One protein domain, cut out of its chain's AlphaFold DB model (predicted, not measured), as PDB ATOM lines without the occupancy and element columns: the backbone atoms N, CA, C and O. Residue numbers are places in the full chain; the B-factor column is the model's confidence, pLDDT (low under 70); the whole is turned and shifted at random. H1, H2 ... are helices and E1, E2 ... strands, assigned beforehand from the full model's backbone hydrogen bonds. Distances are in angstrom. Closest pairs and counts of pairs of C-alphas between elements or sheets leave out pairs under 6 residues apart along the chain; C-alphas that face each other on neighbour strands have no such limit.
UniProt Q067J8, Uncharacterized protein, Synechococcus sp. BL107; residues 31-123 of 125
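This is residues 31 to 123 of the 125 residues of an uncharacterized protein of Synechococcus sp. BL107 (UniProt Q067J8). One twisted sheet of six strands makes nearly the whole domain, with the long strands E2, E3 and E4 running along its length and the short E5 and E6 at one edge. The single short helix H1 packs on this sheet near E4 and E5. The printed part has 93 residues, in the order E1 E2 E3 E4 E5 E6 H1; the sheet has that same strand order, is antiparallel throughout, and forms a meander, each strand the antiparallel neighbour of the one before. The class is mostly strand, and the whole is compact, with a radius of gyration of the C-alphas of 14.0 A, yet elongated in outline, 44 by 29 by 24 A.

E2, residues 43 to 57, and E3, residues 61 to 74, form a hairpin, with N 48 and O 69 2.9 A apart, within hydrogen-bond range. E2 bends by 80 degrees at residue 54, and E3 by 51 degrees at residue 71. Edge strand E1, residues 33 to 40, pairs with E2 through N 38 and O 45, 2.8 A. E4, residues 81 to 90, pairs with E3 through N 66 and O 87, 2.8 A. E5, residues 95 to 99, pairs with E4 through N 97 and O 88, 2.8 A, and with edge strand E6, residues 105 to 107, through N 98 and O 106, 2.9 A. E1 and E6 are apart. H1, residues 114 to 121, is on the sheet at a height of 6.1 A, only just over none of its strands, with 2 of its 8 C-alphas falling on E5; the closest C-alphas of E4 and H1, Ala 89 and Val 118, are 5.8 A apart. Every O i to N i+4 pair of H1 is within hydrogen-bond range.

E3 spans 37.1 A, E2 35.6 A, E4 27.3 A, E1 21.8 A, E5 13.6 A, H1 10.4 A and E6 7.0 A. E1 begins at C-alpha 33, (-4.697, 47.081, 25.694), and H1 ends at C-alpha 121, (-12.939, 43.077, 19.327).

The C-alphas farthest apart, Arg 58 and Ser 78, are 44.6 A apart. The printed part has no cut and no long link, and no printed residue is under 70 in pLDDT.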
ATOM      1  N   GLY A  31      -0.069  52.028  22.870       93.75
ATOM      2  CA  GLY A  31      -1.418  51.660  22.405       93.75
ATOM      3  C   GLY A  31      -1.893  50.254  22.786       93.75
ATOM      4  O   GLY A  31      -2.954  49.825  22.348       93.75
ATOM      5  N   TRP A  32      -1.111  49.536  23.586       96.31
ATOM      6  CA  TRP A  32      -1.431  48.192  24.050       96.31
ATOM      7  C   TRP A  32      -2.558  48.193  25.084       96.31
ATOM      8  O   TRP A  32      -2.446  48.816  26.139       96.31
ATOM      9  N   THR A  33      -3.600  47.427  24.794       94.88
ATOM     10  CA  THR A  33      -4.697  47.081  25.694       94.88
ATOM     11  C   THR A  33      -4.431  45.687  26.241       94.88
ATOM     12  O   THR A  33      -4.249  44.753  25.462       94.88
ATOM     13  N   PHE A  34      -4.358  45.549  27.564       94.81
ATOM     14  CA  PHE A  34      -4.275  44.243  28.225       94.81
ATOM     15  C   PHE A  34      -5.520  43.424  27.895       94.81
ATOM     16  O   PHE A  34      -6.597  43.999  27.842       94.81
ATOM     17  N   VAL A  35      -5.380  42.121  27.651       91.81
ATOM     18  CA  VAL A  35      -6.511  41.221  27.364       91.81
ATOM     19  C   VAL A  35      -6.636  40.147  28.421       91.81
ATOM     20  O   VAL A  35      -7.725  39.917  28.941       91.81
ATOM     21  N   ASP A  36      -5.538  39.449  28.689       90.81
ATOM     22  CA  ASP A  36      -5.523  38.296  29.576       90.81
ATOM     23  C   ASP A  36      -4.088  37.966  29.991       90.81
ATOM     24  O   ASP A  36      -3.120  38.288  29.291       90.81
ATOM     25  N   ALA A  37      -3.947  37.276  31.115       93.62
ATOM     26  CA  ALA A  37      -2.679  36.730  31.549       93.62
ATOM     27  C   ALA A  37      -2.848  35.442  32.348       93.62
ATOM     28  O   ALA A  37      -3.846  35.189  33.013       93.62
ATOM     29  N   MET A  38      -1.793  34.637  32.346       92.06
ATOM     30  CA  MET A  38      -1.657  33.493  33.230       92.06
ATOM     31  C   MET A  38      -0.285  33.492  33.881       92.06
ATOM     32  O   MET A  38       0.725  33.773  33.242       92.06
ATOM     33  N   ALA A  39      -0.252  33.121  35.155       92.75
ATOM     34  CA  ALA A  39       0.974  32.918  35.905       92.75
ATOM     35  C   ALA A  39       0.910  31.546  36.581       92.75
ATOM     36  O   ALA A  39       0.311  31.382  37.641       92.75
ATOM     37  N   LYS A  40       1.496  30.537  35.934       92.94
ATOM     38  CA  LYS A  40       1.672  29.190  36.487       92.94
ATOM     39  C   LYS A  40       3.168  28.883  36.593       92.94
ATOM     40  O   LYS A  40       3.941  29.438  35.813       92.94
ATOM     41  N   PRO A  41       3.596  27.959  37.476       90.81
ATOM     42  CA  PRO A  41       5.013  27.616  37.625       90.81
ATOM     43  C   PRO A  41       5.708  27.248  36.306       90.81
ATOM     44  O   PRO A  41       6.870  27.577  36.107       90.81
ATOM     45  N   GLN A  42       4.985  26.602  35.387       93.69
ATOM     46  CA  GLN A  42       5.516  26.152  34.096       93.69
ATOM     47  C   GLN A  42       5.512  27.237  33.006       93.69
ATOM     48  O   GLN A  42       6.303  27.170  32.063       93.69
ATOM     49  N   LEU A  43       4.597  28.207  33.100       94.12
ATOM     50  CA  LEU A  43       4.372  29.217  32.073       94.12
ATOM     51  C   LEU A  43       3.762  30.475  32.681       94.12
ATOM     52  O   LEU A  43       2.688  30.435  33.287       94.12
ATOM     53  N   GLN A  44       4.413  31.598  32.414       96.19
ATOM     54  CA  GLN A  44       3.844  32.920  32.592       96.19
ATOM     55  C   GLN A  44       3.633  33.539  31.213       96.19
ATOM     56  O   GLN A  44       4.533  33.514  30.368       96.19
ATOM     57  N   ALA A  45       2.435  34.056  30.972       95.88
ATOM     58  CA  ALA A  45       2.074  34.657  29.702       95.88
ATOM     59  C   ALA A  45       1.124  35.834  29.902       95.88
ATOM     60  O   ALA A  45       0.238  35.752  30.749       95.88
ATOM     61  N   ALA A  46       1.269  36.874  29.089       96.06
ATOM     62  CA  ALA A  46       0.288  37.948  28.976       96.06
ATOM     63  C   ALA A  46       0.049  38.297  27.508       96.06
ATOM     64  O   ALA A  46       0.978  38.270  26.694       96.06
ATOM     65  N   GLU A  47      -1.203  38.609  27.197       94.12
ATOM     66  CA  GLU A  47      -1.681  38.971  25.870       94.12
ATOM     67  C   GLU A  47      -2.194  40.410  25.867       94.12
ATOM     68  O   GLU A  47      -2.905  40.852  26.775       94.12
ATOM     69  N   TYR A  48      -1.812  41.132  24.820       95.62
ATOM     70  CA  TYR A  48      -2.156  42.524  24.589       95.62
ATOM     71  C   TYR A  48      -2.592  42.713  23.152       95.62
ATOM     72  O   TYR A  48      -2.079  42.036  22.266       95.62
ATOM     73  N   LEU A  49      -3.446  43.696  22.905       94.69
ATOM     74  CA  LEU A  49      -3.864  44.071  21.559       94.69
ATOM     75  C   LEU A  49      -3.658  45.558  21.330       94.69
ATOM     76  O   LEU A  49      -3.765  46.350  22.264       94.69
ATOM     77  N   ARG A  50      -3.396  45.956  20.090       95.00
ATOM     78  CA  ARG A  50      -3.401  47.368  19.702       95.00
ATOM     79  C   ARG A  50      -3.808  47.558  18.252       95.00
ATOM     80  O   ARG A  50      -3.848  46.602  17.478       95.00
ATOM     81  N   SER A  51      -4.004  48.826  17.900       93.56
ATOM     82  CA  SER A  51      -4.227  49.283  16.527       93.56
ATOM     83  C   SER A  51      -5.369  48.542  15.816       93.56
ATOM     84  O   SER A  51      -5.135  48.066  14.704       93.56
ATOM     85  N   PRO A  52      -6.567  48.414  16.425       93.81
ATOM     86  CA  PRO A  52      -7.693  47.793  15.744       93.81
ATOM     87  C   PRO A  52      -8.037  48.566  14.472       93.81
ATOM     88  O   PRO A  52      -8.014  49.798  14.459       93.81
ATOM     89  N   ARG A  53      -8.290  47.831  13.389       93.25
ATOM     90  CA  ARG A  53      -8.717  48.378  12.101       93.25
ATOM     91  C   ARG A  53      -9.778  47.482  11.497       93.25
ATOM     92  O   ARG A  53      -9.522  46.311  11.216       93.25
ATOM     93  N   VAL A  54     -10.952  48.048  11.261       92.69
ATOM     94  CA  VAL A  54     -12.014  47.362  10.530       92.69
ATOM     95  C   VAL A  54     -11.611  47.223   9.060       92.69
ATOM     96  O   VAL A  54     -11.163  48.179   8.425       92.69
ATOM     97  N   SER A  55     -11.773  46.021   8.523       88.81
ATOM     98  CA  SER A  55     -11.523  45.667   7.129       88.81
ATOM     99  C   SER A  55     -12.646  44.754   6.633       88.81
ATOM    100  O   SER A  55     -13.357  44.123   7.416       88.81
ATOM    101  N   THR A  56     -12.843  44.696   5.319       87.19
ATOM    102  CA  THR A  56     -13.836  43.812   4.700       87.19
ATOM    103  C   THR A  56     -13.136  42.899   3.712       87.19
ATOM    104  O   THR A  56     -12.505  43.369   2.763       87.19
ATOM    105  N   THR A  57     -13.255  41.588   3.908       79.19
ATOM    106  CA  THR A  57     -12.715  40.588   2.985       79.19
ATOM    107  C   THR A  57     -13.855  39.920   2.219       79.19
ATOM    108  O   THR A  57     -14.973  39.789   2.713       79.19
ATOM    109  N   ARG A  58     -13.597  39.478   0.980       76.12
ATOM    110  CA  ARG A  58     -14.624  38.769   0.189       76.12
ATOM    111  C   ARG A  58     -15.034  37.428   0.799       76.12
ATOM    112  O   ARG A  58     -16.132  36.966   0.514       76.12
ATOM    113  N   SER A  59     -14.136  36.780   1.538       77.62
ATOM    114  CA  SER A  59     -14.320  35.426   2.068       77.62
ATOM    115  C   SER A  59     -14.834  35.397   3.503       77.62
ATOM    116  O   SER A  59     -15.568  34.478   3.844       77.62
ATOM    117  N   ASP A  60     -14.446  36.376   4.319       74.94
ATOM    118  CA  ASP A  60     -14.666  36.385   5.773       74.94
ATOM    119  C   ASP A  60     -15.576  37.542   6.220       74.94
ATOM    120  O   ASP A  60     -15.770  37.747   7.411       74.94
ATOM    121  N   GLY A  61     -16.103  38.335   5.278       86.12
ATOM    122  CA  GLY A  61     -16.984  39.454   5.594       86.12
ATOM    123  C   GLY A  61     -16.266  40.552   6.379       86.12
ATOM    124  O   GLY A  61     -15.213  41.038   5.951       86.12
ATOM    125  N   ILE A  62     -16.862  40.988   7.492       90.50
ATOM    126  CA  ILE A  62     -16.281  42.021   8.359       90.50
ATOM    127  C   ILE A  62     -15.222  41.388   9.260       90.50
ATOM    128  O   ILE A  62     -15.503  40.479  10.041       90.50
ATOM    129  N   VAL A  63     -14.008  41.931   9.194       93.81
ATOM    130  CA  VAL A  63     -12.909  41.547  10.077       93.81
ATOM    131  C   VAL A  63     -12.348  42.763  10.802       93.81
ATOM    132  O   VAL A  63     -12.322  43.867  10.262       93.81
ATOM    133  N   VAL A  64     -11.850  42.559  12.018       94.88
ATOM    134  CA  VAL A  64     -11.065  43.568  12.740       94.88
ATOM    135  C   VAL A  64      -9.626  43.092  12.807       94.88
ATOM    136  O   VAL A  64      -9.306  42.163  13.547       94.88
ATOM    137  N   GLU A  65      -8.758  43.704  12.008       94.88
ATOM    138  CA  GLU A  65      -7.319  43.462  12.042       94.88
ATOM    139  C   GLU A  65      -6.707  44.138  13.270       94.88
ATOM    140  O   GLU A  65      -7.022  45.284  13.590       94.88
ATOM    141  N   ILE A  66      -5.834  43.418  13.969       94.69
ATOM    142  CA  ILE A  66      -5.206  43.849  15.217       94.69
ATOM    143  C   ILE A  66      -3.756  43.371  15.271       94.69
ATOM    144  O   ILE A  66      -3.383  42.336  14.714       94.69
ATOM    145  N   GLU A  67      -2.927  44.084  16.023       95.44
ATOM    146  CA  GLU A  67      -1.630  43.558  16.442       95.44
ATOM    147  C   GLU A  67      -1.762  42.925  17.825       95.44
ATOM    148  O   GLU A  67      -2.188  43.597  18.764       95.44
ATOM    149  N   ALA A  68      -1.355  41.662  17.963       94.75
ATOM    150  CA  ALA A  68      -1.312  40.972  19.246       94.75
ATOM    151  C   ALA A  68       0.117  40.913  19.797       94.75
ATOM    152  O   ALA A  68       1.025  40.343  19.185       94.75
ATOM    153  N   GLY A  69       0.312  41.513  20.966       96.19
ATOM    154  CA  GLY A  69       1.538  41.474  21.748       96.19
ATOM    155  C   GLY A  69       1.495  40.318  22.739       96.19
ATOM    156  O   GLY A  69       0.600  40.240  23.574       96.19
ATOM    157  N   LEU A  70       2.481  39.429  22.670       95.31
ATOM    158  CA  LEU A  70       2.623  38.274  23.546       95.31
ATOM    159  C   LEU A  70       3.895  38.412  24.371       95.31
ATOM    160  O   LEU A  70       4.989  38.513  23.814       95.31
ATOM    161  N   LEU A  71       3.747  38.359  25.691       96.81
ATOM    162  CA  LEU A  71       4.845  38.188  26.635       96.81
ATOM    163  C   LEU A  71       4.827  36.759  27.146       96.81
ATOM    164  O   LEU A  71       3.786  36.285  27.589       96.81
ATOM    165  N   LEU A  72       5.959  36.066  27.075       96.12
ATOM    166  CA  LEU A  72       6.073  34.655  27.430       96.12
ATOM    167  C   LEU A  72       7.349  34.407  28.232       96.12
ATOM    168  O   LEU A  72       8.439  34.775  27.797       96.12
ATOM    169  N   LYS A  73       7.215  33.710  29.359       96.25
ATOM    170  CA  LYS A  73       8.332  33.150  30.119       96.25
ATOM    171  C   LYS A  73       7.998  31.723  30.534       96.25
ATOM    172  O   LYS A  73       7.029  31.483  31.254       96.25
ATOM    173  N   ARG A  74       8.782  30.767  30.041       94.50
ATOM    174  CA  ARG A  74       8.677  29.347  30.411       94.50
ATOM    175  C   ARG A  74       9.578  29.045  31.608       94.50
ATOM    176  O   ARG A  74      10.513  29.794  31.867       94.50
ATOM    177  N   ALA A  75       9.305  27.959  32.330       91.75
ATOM    178  CA  ALA A  75      10.084  27.577  33.515       91.75
ATOM    179  C   ALA A  75      11.583  27.361  33.241       91.75
ATOM    180  O   ALA A  75      12.409  27.622  34.108       91.75
ATOM    181  N   ASP A  76      11.928  26.906  32.038       93.12
ATOM    182  CA  ASP A  76      13.300  26.684  31.571       93.12
ATOM    183  C   ASP A  76      13.978  27.963  31.046       93.12
ATOM    184  O   ASP A  76      15.133  27.926  30.625       93.12
ATOM    185  N   GLN A  77      13.277  29.101  31.050       92.06
ATOM    186  CA  GLN A  77      13.755  30.368  30.501       92.06
ATOM    187  C   GLN A  77      13.962  31.397  31.614       92.06
ATOM    188  O   GLN A  77      13.050  31.727  32.375       92.06
ATOM    189  N   SER A  78      15.168  31.960  31.678       87.25
ATOM    190  CA  SER A  78      15.485  33.080  32.571       87.25
ATOM    191  C   SER A  78      14.873  34.395  32.076       87.25
ATOM    192  O   SER A  78      14.405  35.201  32.886       87.25
ATOM    193  N   GLU A  79      14.816  34.580  30.757       93.25
ATOM    194  CA  GLU A  79      14.391  35.819  30.103       93.25
ATOM    195  C   GLU A  79      12.958  35.770  29.567       93.25
ATOM    196  O   GLU A  79      12.435  34.723  29.176       93.25
ATOM    197  N   TRP A  80      12.330  36.947  29.520       96.00
ATOM    198  CA  TRP A  80      11.049  37.149  28.855       96.00
ATOM    199  C   TRP A  80      11.231  37.210  27.345       96.00
ATOM    200  O   TRP A  80      12.073  37.944  26.831       96.00
ATOM    201  N   LYS A  81      10.372  36.493  26.625       95.94
ATOM    202  CA  LYS A  81      10.238  36.612  25.177       95.94
ATOM    203  C   LYS A  81       9.029  37.475  24.857       95.94
ATOM    204  O   LYS A  81       7.926  37.190  25.320       95.94
ATOM    205  N   ALA A  82       9.245  38.491  24.032       95.94
ATOM    206  CA  ALA A  82       8.187  39.301  23.456       95.94
ATOM    207  C   ALA A  82       7.998  38.953  21.981       95.94
ATOM    208  O   ALA A  82       8.968  38.761  21.246       95.94
ATOM    209  N   LYS A  83       6.744  38.889  21.540       94.44
ATOM    210  CA  LYS A  83       6.400  38.751  20.126       94.44
ATOM    211  C   LYS A  83       5.225  39.655  19.798       94.44
ATOM    212  O   LYS A  83       4.274  39.710  20.565       94.44
ATOM    213  N   VAL A  84       5.276  40.303  18.643       94.94
ATOM    214  CA  VAL A  84       4.107  40.940  18.035       94.94
ATOM    215  C   VAL A  84       3.704  40.094  16.836       94.94
ATOM    216  O   VAL A  84       4.558  39.745  16.019       94.94
ATOM    217  N   ILE A  85       2.436  39.700  16.766       92.94
ATOM    218  CA  ILE A  85       1.884  38.941  15.642       92.94
ATOM    219  C   ILE A  85       0.664  39.659  15.060       92.94
ATOM    220  O   ILE A  85      -0.156  40.159  15.831       92.94
ATOM    221  N   PRO A  86       0.509  39.694  13.726       95.12
ATOM    222  CA  PRO A  86      -0.731  40.142  13.113       95.12
ATOM    223  C   PRO A  86      -1.841  39.128  13.396       95.12
ATOM    224  O   PRO A  86      -1.669  37.917  13.201       95.12
ATOM    225  N   MET A  87      -2.977  39.627  13.864       95.06
ATOM    226  CA  MET A  87      -4.188  38.856  14.102       95.06
ATOM    227  C   MET A  87      -5.387  39.564  13.479       95.06
ATOM    228  O   MET A  87      -5.330  40.748  13.155       95.06
ATOM    229  N   ARG A  88      -6.483  38.835  13.306       94.62
ATOM    230  CA  ARG A  88      -7.778  39.423  12.974       94.62
ATOM    231  C   ARG A  88      -8.894  38.684  13.695       94.62
ATOM    232  O   ARG A  88      -8.813  37.467  13.862       94.62
ATOM    233  N   ALA A  89      -9.915  39.418  14.103       94.25
ATOM    234  CA  ALA A  89     -11.188  38.861  14.527       94.25
ATOM    235  C   ALA A  89     -12.097  38.739  13.296       94.25
ATOM    236  O   ALA A  89     -12.335  39.737  12.623       94.25
ATOM    237  N   ASP A  90     -12.565  37.530  12.995       92.94
ATOM    238  CA  ASP A  90     -13.615  37.270  12.006       92.94
ATOM    239  C   ASP A  90     -14.963  37.397  12.725       92.94
ATOM    240  O   ASP A  90     -15.304  36.567  13.578       92.94
ATOM    241  N   CYS A  91     -15.681  38.486  12.441       91.31
ATOM    242  CA  CYS A  91     -16.875  38.873  13.189       91.31
ATOM    243  C   CYS A  91     -18.093  38.027  12.830       91.31
ATOM    244  O   CYS A  91     -18.928  37.770  13.698       91.31
ATOM    245  N   ASP A  92     -18.157  37.548  11.589       88.19
ATOM    246  CA  ASP A  92     -19.246  36.697  11.120       88.19
ATOM    247  C   ASP A  92     -19.068  35.261  11.635       88.19
ATOM    248  O   ASP A  92     -20.038  34.608  12.027       88.19
ATOM    249  N   ALA A  93     -17.825  34.770  11.697       88.12
ATOM    250  CA  ALA A  93     -17.524  33.428  12.186       88.12
ATOM    251  C   ALA A  93     -17.247  33.342  13.697       88.12
ATOM    252  O   ALA A  93     -17.109  32.235  14.224       88.12
ATOM    253  N   GLY A  94     -17.121  34.471  14.399       89.25
ATOM    254  CA  GLY A  94     -16.871  34.503  15.842       89.25
ATOM    255  C   GLY A  94     -15.535  33.874  16.256       89.25
ATOM    256  O   GLY A  94     -15.435  33.295  17.340       89.25
ATOM    257  N   ARG A  95     -14.508  33.956  15.399       91.38
ATOM    258  CA  ARG A  95     -13.187  33.345  15.634       91.38
ATOM    259  C   ARG A  95     -12.048  34.343  15.457       91.38
ATOM    260  O   ARG A  95     -12.206  35.404  14.866       91.38
ATOM    261  N   MET A  96     -10.873  33.954  15.936       92.31
ATOM    262  CA  MET A  96      -9.623  34.673  15.702       92.31
ATOM    263  C   MET A  96      -8.800  33.949  14.645       92.31
ATOM    264  O   MET A  96      -8.654  32.729  14.717       92.31
ATOM    265  N   ASP A  97      -8.176  34.698  13.745       93.75
ATOM    266  CA  ASP A  97      -7.126  34.203  12.864       93.75
ATOM    267  C   ASP A  97      -5.798  34.900  13.190       93.75
ATOM    268  O   ASP A  97      -5.753  36.048  13.640       93.75
ATOM    269  N   ARG A  98      -4.689  34.209  12.931       94.44
ATOM    270  CA  ARG A  98      -3.336  34.781  12.944       94.44
ATOM    271  C   ARG A  98      -2.721  34.719  11.558       94.44
ATOM    272  O   ARG A  98      -2.971  33.767  10.812       94.44
ATOM    273  N   GLN A  99      -1.855  35.679  11.265       94.31
ATOM    274  CA  GLN A  99      -1.036  35.653  10.066       94.31
ATOM    275  C   GLN A  99       0.298  34.956  10.352       94.31
ATOM    276  O   GLN A  99       0.966  35.241  11.352       94.31
ATOM    277  N   ASP A 100       0.681  34.004   9.502       90.56
ATOM    278  CA  ASP A 100       2.010  33.396   9.544       90.56
ATOM    279  C   ASP A 100       3.065  34.280   8.846       90.56
ATOM    280  O   ASP A 100       2.769  35.347   8.306       90.56
ATOM    281  N   SER A 101       4.332  33.856   8.873       88.31
ATOM    282  CA  SER A 101       5.445  34.636   8.313       88.31
ATOM    283  C   SER A 101       5.409  34.783   6.791       88.31
ATOM    284  O   SER A 101       6.162  35.590   6.256       88.31
ATOM    285  N   ILE A 102       4.578  33.999   6.095       91.06
ATOM    286  CA  ILE A 102       4.390  34.087   4.641       91.06
ATOM    287  C   ILE A 102       3.111  34.853   4.277       91.06
ATOM    288  O   ILE A 102       2.732  34.895   3.111       91.06
ATOM    289  N   GLY A 103       2.445  35.467   5.262       90.12
ATOM    290  CA  GLY A 103       1.269  36.303   5.048       90.12
ATOM    291  C   GLY A 103      -0.059  35.546   5.023       90.12
ATOM    292  O   GLY A 103      -1.094  36.157   4.752       90.12
ATOM    293  N   ARG A 104      -0.077  34.239   5.311       91.88
ATOM    294  CA  ARG A 104      -1.297  33.428   5.256       91.88
ATOM    295  C   ARG A 104      -2.034  33.448   6.590       91.88
ATOM    296  O   ARG A 104      -1.453  33.222   7.652       91.88
ATOM    297  N   TRP A 105      -3.342  33.659   6.506       91.69
ATOM    298  CA  TRP A 105      -4.255  33.597   7.639       91.69
ATOM    299  C   TRP A 105      -4.612  32.152   7.988       91.69
ATOM    300  O   TRP A 105      -4.872  31.327   7.112       91.69
ATOM    301  N   SER A 106      -4.606  31.840   9.280       92.44
ATOM    302  CA  SER A 106      -5.030  30.544   9.813       92.44
ATOM    303  C   SER A 106      -5.731  30.729  11.150       92.44
ATOM    304  O   SER A 106      -5.357  31.623  11.914       92.44
ATOM    305  N   ALA A 107      -6.699  29.858  11.441       91.44
ATOM    306  CA  ALA A 107      -7.430  29.883  12.700       91.44
ATOM    307  C   ALA A 107      -6.459  29.861  13.890       91.44
ATOM    308  O   ALA A 107      -5.573  29.004  13.998       91.44
ATOM    309  N   TYR A 108      -6.626  30.827  14.784       87.44
ATOM    310  CA  TYR A 108      -5.905  30.880  16.038       87.44
ATOM    311  C   TYR A 108      -6.598  29.967  17.059       87.44
ATOM    312  O   TYR A 108      -7.828  29.991  17.161       87.44
ATOM    313  N   PRO A 109      -5.843  29.153  17.825       82.69
ATOM    314  CA  PRO A 109      -6.429  28.251  18.807       82.69
ATOM    315  C   PRO A 109      -7.371  28.984  19.763       82.69
ATOM    316  O   PRO A 109      -6.963  29.894  20.483       82.69
ATOM    317  N   SER A 110      -8.636  28.572  19.756       79.62
ATOM    318  CA  SER A 110      -9.665  29.161  20.603       79.62
ATOM    319  C   SER A 110      -9.654  28.523  21.989       79.62
ATOM    320  O   SER A 110      -9.430  27.321  22.150       79.62
ATOM    321  N   ARG A 111      -9.909  29.346  22.997       80.44
ATOM    322  CA  ARG A 111     -10.216  28.955  24.370       80.44
ATOM    323  C   ARG A 111     -11.727  29.111  24.599       80.44
ATOM    324  O   ARG A 111     -12.389  29.771  23.796       80.44
ATOM    325  N   PRO A 112     -12.300  28.535  25.671       81.88
ATOM    326  CA  PRO A 112     -13.734  28.661  25.951       81.88
ATOM    327  C   PRO A 112     -14.256  30.109  26.012       81.88
ATOM    328  O   PRO A 112     -15.415  30.355  25.701       81.88
ATOM    329  N   ASP A 113     -13.404  31.067  26.371       82.06
ATOM    330  CA  ASP A 113     -13.696  32.501  26.455       82.06
ATOM    331  C   ASP A 113     -13.410  33.279  25.154       82.06
ATOM    332  O   ASP A 113     -13.684  34.476  25.074       82.06
ATOM    333  N   THR A 114     -12.889  32.637  24.104       84.00
ATOM    334  CA  THR A 114     -12.600  33.306  22.826       84.00
ATOM    335  C   THR A 114     -13.824  33.983  22.196       84.00
ATOM    336  O   THR A 114     -13.665  35.121  21.756       84.00
ATOM    337  N   PRO A 115     -15.038  33.393  22.178       87.62
ATOM    338  CA  PRO A 115     -16.186  34.032  21.530       87.62
ATOM    339  C   PRO A 115     -16.546  35.408  22.110       87.62
ATOM    340  O   PRO A 115     -16.843  36.336  21.362       87.62
ATOM    341  N   VAL A 116     -16.473  35.576  23.437       87.81
ATOM    342  CA  VAL A 116     -16.787  36.870  24.076       87.81
ATOM    343  C   VAL A 116     -15.701  37.914  23.819       87.81
ATOM    344  O   VAL A 116     -16.018  39.088  23.632       87.81
ATOM    345  N   LYS A 117     -14.435  37.486  23.726       89.19
ATOM    346  CA  LYS A 117     -13.312  38.349  23.334       89.19
ATOM    347  C   LYS A 117     -13.442  38.803  21.879       89.19
ATOM    348  O   LYS A 117     -13.261  39.983  21.609       89.19
ATOM    349  N   VAL A 118     -13.808  37.902  20.963       91.06
ATOM    350  CA  VAL A 118     -14.060  38.235  19.547       91.06
ATOM    351  C   VAL A 118     -15.205  39.236  19.423       91.06
ATOM    352  O   VAL A 118     -15.049  40.246  18.747       91.06
ATOM    353  N   ALA A 119     -16.321  39.009  20.122       90.94
ATOM    354  CA  ALA A 119     -17.450  39.938  20.108       90.94
ATOM    355  C   ALA A 119     -17.053  41.343  20.592       90.94
ATOM    356  O   ALA A 119     -17.462  42.336  19.993       90.94
ATOM    357  N   TRP A 120     -16.213  41.434  21.631       90.88
ATOM    358  CA  TRP A 120     -15.645  42.708  22.069       90.88
ATOM    359  C   TRP A 120     -14.726  43.330  21.006       90.88
ATOM    360  O   TRP A 120     -14.891  44.507  20.694       90.88
ATOM    361  N   MET A 121     -13.818  42.564  20.391       91.25
ATOM    362  CA  MET A 121     -12.939  43.077  19.327       91.25
ATOM    363  C   MET A 121     -13.733  43.610  18.130       91.25
ATOM    364  O   MET A 121     -13.409  44.669  17.608       91.25
ATOM    365  N   CYS A 122     -14.810  42.927  17.750       92.44
ATOM    366  CA  CYS A 122     -15.728  43.335  16.685       92.44
ATOM    367  C   CYS A 122     -16.617  44.535  17.042       92.44
ATOM    368  O   CYS A 122     -17.323  45.049  16.180       92.44
ATOM    369  N   SER A 123     -16.592  44.981  18.301       89.56
ATOM    370  CA  SER A 123     -17.238  46.220  18.752       89.56
ATOM    371  C   SER A 123     -16.281  47.413  18.827       89.56
ATOM    372  O   SER A 123     -16.722  48.524  19.124       89.56
TER     373      SER A 123